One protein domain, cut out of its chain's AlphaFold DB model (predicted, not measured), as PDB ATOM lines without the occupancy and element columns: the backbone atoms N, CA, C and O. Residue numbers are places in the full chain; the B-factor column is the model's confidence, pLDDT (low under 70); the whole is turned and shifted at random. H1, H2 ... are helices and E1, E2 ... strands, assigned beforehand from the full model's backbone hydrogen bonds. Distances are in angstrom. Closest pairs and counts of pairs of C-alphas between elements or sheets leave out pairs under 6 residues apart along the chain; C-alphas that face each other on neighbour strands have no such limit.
ATOM      1  N   THR A  35      48.172 -52.143 -12.449       97.75
ATOM      2  CA  THR A  35      48.834 -50.910 -12.052       97.75
ATOM      3  C   THR A  35      48.058 -49.713 -12.581       97.75
ATOM      4  O   THR A  35      47.802 -49.605 -13.780       97.75
ATOM      5  N   LEU A  36      47.707 -48.794 -11.685       98.69
ATOM      6  CA  LEU A  36      47.111 -47.513 -12.028       98.69
ATOM      7  C   LEU A  36      48.211 -46.491 -12.300       98.69
ATOM      8  O   LEU A  36      49.052 -46.199 -11.442       98.69
ATOM      9  N   TYR A  37      48.151 -45.902 -13.486       98.31
ATOM     10  CA  TYR A  37      49.007 -44.804 -13.893       98.31
ATOM     11  C   TYR A  37      48.201 -43.528 -14.101       98.31
ATOM     12  O   TYR A  37      46.996 -43.555 -14.367       98.31
ATOM     13  N   ARG A  38      48.909 -42.399 -14.042       98.19
ATOM     14  CA  ARG A  38      48.434 -41.124 -14.571       98.19
ATOM     15  C   ARG A  38      49.445 -40.465 -15.499       98.19
ATOM     16  O   ARG A  38      50.650 -40.721 -15.408       98.19
ATOM     17  N   SER A  39      48.968 -39.572 -16.359       97.50
ATOM     18  CA  SER A  39      49.837 -38.679 -17.123       97.50
ATOM     19  C   SER A  39      50.452 -37.621 -16.203       97.50
ATOM     20  O   SER A  39      49.952 -37.350 -15.110       97.50
ATOM     21  N   SER A  40      51.555 -37.018 -16.642       95.69
ATOM     22  CA  SER A  40      52.198 -35.907 -15.941       95.69
ATOM     23  C   SER A  40      52.092 -34.629 -16.760       95.69
ATOM     24  O   SER A  40      52.210 -34.665 -17.983       95.69
ATOM     25  N   LEU A  41      51.920 -33.496 -16.078       93.50
ATOM     26  CA  LEU A  41      52.058 -32.166 -16.682       93.50
ATOM     27  C   LEU A  41      53.526 -31.699 -16.703       93.50
ATOM     28  O   LEU A  41      53.873 -30.749 -17.401       93.50
ATOM     29  N   ALA A  42      54.406 -32.365 -15.947       94.56
ATOM     30  CA  ALA A  42      55.824 -32.038 -15.904       94.56
ATOM     31  C   ALA A  42      56.545 -32.523 -17.171       94.56
ATOM     32  O   ALA A  42      56.446 -33.693 -17.553       94.56
ATOM     33  N   LYS A  43      57.326 -31.633 -17.796       92.31
ATOM     34  CA  LYS A  43      58.135 -31.967 -18.976       92.31
ATOM     35  C   LYS A  43      59.101 -33.114 -18.663       92.31
ATOM     36  O   LYS A  43      59.799 -33.087 -17.657       92.31
ATOM     37  N   GLY A  44      59.154 -34.102 -19.556       90.81
ATOM     38  CA  GLY A  44      60.052 -35.258 -19.450       90.81
ATOM     39  C   GLY A  44      59.492 -36.450 -18.666       90.81
ATOM     40  O   GLY A  44      60.056 -37.538 -18.761       90.81
ATOM     41  N   VAL A  45      58.362 -36.308 -17.966       90.62
ATOM     42  CA  VAL A  45      57.719 -37.421 -17.251       90.62
ATOM     43  C   VAL A  45      56.618 -38.022 -18.121       90.62
ATOM     44  O   VAL A  45      55.598 -37.387 -18.373       90.62
ATOM     45  N   LYS A  46      56.811 -39.262 -18.585       87.44
ATOM     46  CA  LYS A  46      55.861 -39.926 -19.498       87.44
ATOM     47  C   LYS A  46      54.628 -40.492 -18.783       87.44
ATOM     48  O   LYS A  46      53.518 -40.363 -19.288       87.44
ATOM     49  N   ARG A  47      54.818 -41.120 -17.618       93.88
ATOM     50  CA  ARG A  47      53.757 -41.706 -16.781       93.88
ATOM     51  C   ARG A  47      54.162 -41.673 -15.310       93.88
ATOM     52  O   ARG A  47      55.350 -41.735 -15.008       93.88
ATOM     53  N   VAL A  48      53.183 -41.580 -14.417       96.56
ATOM     54  CA  VAL A  48      53.369 -41.581 -12.960       96.56
ATOM     55  C   VAL A  48      52.592 -42.752 -12.377       96.56
ATOM     56  O   VAL A  48      51.401 -42.888 -12.656       96.56
ATOM     57  N   HIS A  49      53.262 -43.591 -11.586       97.38
ATOM     58  CA  HIS A  49      52.617 -44.647 -10.805       97.38
ATOM     59  C   HIS A  49      51.743 -44.027  -9.715       97.38
ATOM     60  O   HIS A  49      52.177 -43.108  -9.022       97.38
ATOM     61  N   VAL A  50      50.502 -44.496  -9.604       98.06
ATOM     62  CA  VAL A  50      49.546 -44.032  -8.588       98.06
ATOM     63  C   VAL A  50      49.288 -45.126  -7.559       98.06
ATOM     64  O   VAL A  50      49.223 -44.840  -6.368       98.06
ATOM     65  N   GLY A  51      49.143 -46.374  -8.006       97.56
ATOM     66  CA  GLY A  51      48.875 -47.503  -7.124       97.56
ATOM     67  C   GLY A  51      48.877 -48.838  -7.857       97.56
ATOM     68  O   GLY A  51      48.819 -48.885  -9.087       97.56
ATOM     69  N   SER A  52      48.943 -49.919  -7.086       97.31
ATOM     70  CA  SER A  52      48.879 -51.298  -7.571       97.31
ATOM     71  C   SER A  52      47.697 -52.011  -6.914       97.31
ATOM     72  O   SER A  52      47.419 -51.793  -5.739       97.31
ATOM     73  N   PHE A  53      47.007 -52.841  -7.687       97.38
ATOM     74  CA  PHE A  53      45.844 -53.628  -7.293       97.38
ATOM     75  C   PHE A  53      46.224 -55.100  -7.427       97.38
ATOM     76  O   PHE A  53      46.303 -55.616  -8.541       97.38
ATOM     77  N   ASP A  54      46.537 -55.750  -6.310       96.00
ATOM     78  CA  ASP A  54      47.119 -57.095  -6.230       96.00
ATOM     79  C   ASP A  54      46.464 -57.964  -5.140       96.00
ATOM     80  O   ASP A  54      47.096 -58.854  -4.564       96.00
ATOM     81  N   ALA A  55      45.175 -57.735  -4.878       94.94
ATOM     82  CA  ALA A  55      44.407 -58.488  -3.896       94.94
ATOM     83  C   ALA A  55      44.337 -59.988  -4.234       94.94
ATOM     84  O   ALA A  55      44.509 -60.417  -5.385       94.94
ATOM     85  N   ALA A  56      44.066 -60.797  -3.204       93.12
ATOM     86  CA  ALA A  56      44.012 -62.250  -3.322       93.12
ATOM     87  C   ALA A  56      42.843 -62.752  -4.187       93.12
ATOM     88  O   ALA A  56      42.931 -63.848  -4.741       93.12
ATOM     89  N   ASP A  57      41.813 -61.920  -4.335       93.94
ATOM     90  CA  ASP A  57      40.549 -62.133  -5.043       93.94
ATOM     91  C   ASP A  57      40.691 -62.285  -6.572       93.94
ATOM     92  O   ASP A  57      39.740 -62.667  -7.250       93.94
ATOM     93  N   GLY A  58      41.886 -62.044  -7.124       93.38
ATOM     94  CA  GLY A  58      42.247 -62.412  -8.498       93.38
ATOM     95  C   GLY A  58      42.066 -61.313  -9.553       93.38
ATOM     96  O   GLY A  58      41.761 -60.160  -9.242       93.38
ATOM     97  N   ASP A  59      42.294 -61.683 -10.822       96.12
ATOM     98  CA  ASP A  59      42.400 -60.752 -11.962       96.12
ATOM     99  C   ASP A  59      41.185 -59.827 -12.106       96.12
ATOM    100  O   ASP A  59      41.356 -58.617 -12.236       96.12
ATOM    101  N   GLU A  60      39.967 -60.377 -12.051       97.50
ATOM    102  CA  GLU A  60      38.734 -59.603 -12.234       97.50
ATOM    103  C   GLU A  60      38.589 -58.515 -11.174       97.50
ATOM    104  O   GLU A  60      38.367 -57.349 -11.501       97.50
ATOM    105  N   TYR A  61      38.760 -58.894  -9.906       97.50
ATOM    106  CA  TYR A  61      38.639 -57.981  -8.780       97.50
ATOM    107  C   TYR A  61      39.670 -56.857  -8.880       97.50
ATOM    108  O   TYR A  61      39.326 -55.679  -8.759       97.50
ATOM    109  N   ASN A  62      40.925 -57.199  -9.171       98.06
ATOM    110  CA  ASN A  62      41.998 -56.219  -9.302       98.06
ATOM    111  C   ASN A  62      41.782 -55.286 -10.499       98.06
ATOM    112  O   ASN A  62      41.959 -54.072 -10.377       98.06
ATOM    113  N   ARG A  63      41.330 -55.823 -11.637       98.44
ATOM    114  CA  ARG A  63      41.020 -55.040 -12.837       98.44
ATOM    115  C   ARG A  63      39.880 -54.058 -12.595       98.44
ATOM    116  O   ARG A  63      40.031 -52.874 -12.896       98.44
ATOM    117  N   GLN A  64      38.762 -54.534 -12.046       98.62
ATOM    118  CA  GLN A  64      37.582 -53.714 -11.775       98.62
ATOM    119  C   GLN A  64      37.889 -52.612 -10.761       98.62
ATOM    120  O   GLN A  64      37.542 -51.455 -10.995       98.62
ATOM    121  N   ASN A  65      38.592 -52.934  -9.673       98.75
ATOM    122  CA  ASN A  65      38.963 -51.937  -8.672       98.75
ATOM    123  C   ASN A  65      39.953 -50.905  -9.225       98.75
ATOM    124  O   ASN A  65      39.791 -49.713  -8.960       98.75
ATOM    125  N   CYS A  66      40.917 -51.324 -10.053       98.75
ATOM    126  CA  CYS A  66      41.792 -50.380 -10.740       98.75
ATOM    127  C   CYS A  66      40.986 -49.423 -11.629       98.75
ATOM    128  O   CYS A  66      41.159 -48.203 -11.561       98.75
ATOM    129  N   GLN A  67      40.082 -49.962 -12.452       98.81
ATOM    130  CA  GLN A  67      39.260 -49.167 -13.364       98.81
ATOM    131  C   GLN A  67      38.343 -48.197 -12.617       98.81
ATOM    132  O   GLN A  67      38.246 -47.031 -13.002       98.81
ATOM    133  N   LEU A  68      37.712 -48.652 -11.535       98.81
ATOM    134  CA  LEU A  68      36.884 -47.812 -10.678       98.81
ATOM    135  C   LEU A  68      37.703 -46.657 -10.090       98.81
ATOM    136  O   LEU A  68      37.287 -45.506 -10.188       98.81
ATOM    137  N   ALA A  69      38.894 -46.933  -9.551       98.75
ATOM    138  CA  ALA A  69      39.781 -45.889  -9.043       98.75
ATOM    139  C   ALA A  69      40.175 -44.882 -10.137       98.75
ATOM    140  O   ALA A  69      40.119 -43.672  -9.910       98.75
ATOM    141  N   ALA A  70      40.507 -45.357 -11.344       98.81
ATOM    142  CA  ALA A  70      40.819 -44.490 -12.480       98.81
ATOM    143  C   ALA A  70      39.652 -43.544 -12.815       98.81
ATOM    144  O   ALA A  70      39.869 -42.349 -13.009       98.81
ATOM    145  N   GLN A  71      38.419 -44.057 -12.842       98.69
ATOM    146  CA  GLN A  71      37.214 -43.263 -13.101       98.69
ATOM    147  C   GLN A  71      36.942 -42.248 -11.987       98.69
ATOM    148  O   GLN A  71      36.670 -41.081 -12.274       98.69
ATOM    149  N   LEU A  72      37.062 -42.663 -10.723       98.69
ATOM    150  CA  LEU A  72      36.858 -41.791  -9.567       98.69
ATOM    151  C   LEU A  72      37.848 -40.625  -9.555       98.69
ATOM    152  O   LEU A  72      37.448 -39.489  -9.298       98.69
ATOM    153  N   PHE A  73      39.122 -40.881  -9.861       98.31
ATOM    154  CA  PHE A  73      40.130 -39.827  -9.960       98.31
ATOM    155  C   PHE A  73      39.921 -38.950 -11.189       98.31
ATOM    156  O   PHE A  73      40.043 -37.732 -11.092       98.31
ATOM    157  N   GLN A  74      39.548 -39.537 -12.329       98.44
ATOM    158  CA  GLN A  74      39.270 -38.774 -13.542       98.44
ATOM    159  C   GLN A  74      38.069 -37.828 -13.381       98.44
ATOM    160  O   GLN A  74      38.054 -36.776 -14.015       98.44
ATOM    161  N   GLY A  75      37.086 -38.199 -12.554       97.62
ATOM    162  CA  GLY A  75      35.862 -37.431 -12.312       97.62
ATOM    163  C   GLY A  75      35.993 -36.268 -11.325       97.62
ATOM    164  O   GLY A  75      35.021 -35.540 -11.134       97.62
ATOM    165  N   GLN A  76      37.153 -36.071 -10.691       98.25
ATOM    166  CA  GLN A  76      37.340 -34.945  -9.772       98.25
ATOM    167  C   GLN A  76      37.416 -33.610 -10.532       98.25
ATOM    168  O   GLN A  76      38.003 -33.515 -11.613       98.25
ATOM    169  N   ALA A  77      36.845 -32.555  -9.947       98.12
ATOM    170  CA  ALA A  77      36.884 -31.219 -10.532       98.12
ATOM    171  C   ALA A  77      38.331 -30.711 -10.665       98.12
ATOM    172  O   ALA A  77      39.122 -30.804  -9.728       98.12
ATOM    173  N   GLY A  78      38.670 -30.155 -11.832       96.94
ATOM    174  CA  GLY A  78      39.998 -29.588 -12.098       96.94
ATOM    175  C   GLY A  78      41.090 -30.610 -12.441       96.94
ATOM    176  O   GLY A  78      42.257 -30.240 -12.530       96.94
ATOM    177  N   VAL A  79      40.751 -31.886 -12.653       97.19
ATOM    178  CA  VAL A  79      41.732 -32.891 -13.081       97.19
ATOM    179  C   VAL A  79      42.055 -32.755 -14.570       97.19
ATOM    180  O   VAL A  79      41.242 -33.062 -15.438       97.19
ATOM    181  N   GLU A  80      43.292 -32.355 -14.861       96.25
ATOM    182  CA  GLU A  80      43.823 -32.236 -16.230       96.25
ATOM    183  C   GLU A  80      44.593 -33.484 -16.693       96.25
ATOM    184  O   GLU A  80      44.803 -33.702 -17.889       96.25
ATOM    185  N   THR A  81      45.013 -34.337 -15.756       96.81
ATOM    186  CA  THR A  81      45.729 -35.581 -16.062       96.81
ATOM    187  C   THR A  81      44.777 -36.689 -16.510       96.81
ATOM    188  O   THR A  81      43.594 -36.699 -16.168       96.81
ATOM    189  N   LYS A  82      45.311 -37.657 -17.256       97.69
ATOM    190  CA  LYS A  82      44.600 -38.876 -17.656       97.69
ATOM    191  C   LYS A  82      44.992 -40.028 -16.756       97.69
ATOM    192  O   LYS A  82      46.172 -40.149 -16.454       97.69
ATOM    193  N   PHE A  83      44.027 -40.860 -16.379       98.56
ATOM    194  CA  PHE A  83      44.238 -42.070 -15.585       98.56
ATOM    195  C   PHE A  83      43.935 -43.316 -16.416       98.56
ATOM    196  O   PHE A  83      42.984 -43.321 -17.198       98.56
ATOM    197  N   TRP A  84      44.735 -44.370 -16.262       98.38
ATOM    198  CA  TRP A  84      44.497 -45.658 -16.920       98.38
ATOM    199  C   TRP A  84      45.102 -46.816 -16.130       98.38
ATOM    200  O   TRP A  84      46.045 -46.639 -15.357       98.38
ATOM    201  N   CYS A  85      44.563 -48.007 -16.367       98.31
ATOM    202  CA  CYS A  85      45.036 -49.253 -15.779       98.31
ATOM    203  C   CYS A  85      45.841 -50.058 -16.792       98.31
ATOM    204  O   CYS A  85      45.438 -50.194 -17.946       98.31
ATOM    205  N   GLU A  86      46.949 -50.627 -16.341       97.31
ATOM    206  CA  GLU A  86      47.807 -51.525 -17.109       97.31
ATOM    207  C   GLU A  86      47.902 -52.859 -16.368       97.31
ATOM    208  O   GLU A  86      48.052 -52.878 -15.146       97.31
ATOM    209  N   LYS A  87      47.789 -53.977 -17.088       96.69
ATOM    210  CA  LYS A  87      47.986 -55.300 -16.490       96.69
ATOM    211  C   LYS A  87      49.474 -55.510 -16.200       96.69
ATOM    212  O   LYS A  87      50.306 -55.257 -17.067       96.69
ATOM    213  N   GLY A  88      49.781 -56.015 -15.011       94.56
ATOM    214  CA  GLY A  88      51.134 -56.283 -14.531       94.56
ATOM    215  C   GLY A  88      51.519 -55.440 -13.318       94.56
ATOM    216  O   GLY A  88      50.893 -54.418 -13.015       94.56
TER     217      GLY A  88
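Overview. This is residues 35 to 88 of the 92 residues of an uncharacterized protein of Lysobacter lacus (UniProt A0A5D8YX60). A small sheet of three strands has one helix, H1, lying along one of its faces, and the other face is bare of named helices. E1 is the strand in the middle, with E2 and E3 at its two sides, and the turn of the hairpin E1 and E2 lies at one end of the longest axis while the link from E2 to H1 lies at the other. The printed part has 54 residues with one named helix and three named strands, in the order E1, E2, H1, E3, and the class is mixed, helices and strands. The sheet runs E2, E1, E3, with antiparallel neighbours throughout. The whole is only just compact, close to loose, with a radius of gyration of the C-alphas of 11.8 A, and only just flat, with spans of 37 by 24 by 11 A.

Along the chain. The inner strand E1 is residues 35 to 38, with C-alpha 35 at (48.834, -50.910, -12.052). The edge strand E2 is residues 48 to 53, 15.3 A from first to last C-alpha. The other edge strand, E3, is residues 83 to 87, 13.8 A long, with C-alpha 87 at (47.986, -55.300, -16.490). H1 is residues 59 to 74, 22.3 A long, with C-alpha 59 at (42.400, -60.752, -11.962).

Arrangement. In the sheet, E1 and E2 form a hairpin and are antiparallel at 152 degrees, with N 36 and O 51 at 2.8 A and N 48 and O 38 at 2.9 A, within hydrogen-bond range. E1 and E3 are also antiparallel at 152 degrees, with N 35 and O 86 at 2.8 A and N 84 and O 37 at 3.1 A, within hydrogen-bond range. H1 is on the sheet at a height over the sheet of 8.1 A, and H1 and the sheet E2, E1, E3 form two layers, a helix on one face of a sheet. It lies over E1 and E3 and runs along the strands, at 13 degrees to E1 on the local plane. The closest C-alphas of H1 and E3 are those of Ala 70 and Phe 83, 5.2 A apart. The closest C-alphas of H1 and E1 are those of Cys 66 and Leu 36, 6.2 A apart. The closest C-alphas of H1 and E2 are those of Asn 62 and Phe 53, 5.1 A apart. E2, H1 and E3 form a split strand-helix-strand unit, two strands that run the same way with a helix between them in the chain and E1 between them in the sheet, and its crossover is right-handed. In H1 every O i to N i+4 pair is within hydrogen-bond range.

Size, cuts and confidence. The two C-alphas farthest apart are those of Lys 43 and Asp 57, 37.6 A. The C-alphas of Thr 35 and Gly 88, the first and last printed residues, are 6.3 A apart. The printed part has no cut. The link from E2 to H1 is tight, and the links from E1 to E2 and from H1 to E3 are short. The mean pLDDT of the printed part of this model is 96.7, and no printed residue is under 70.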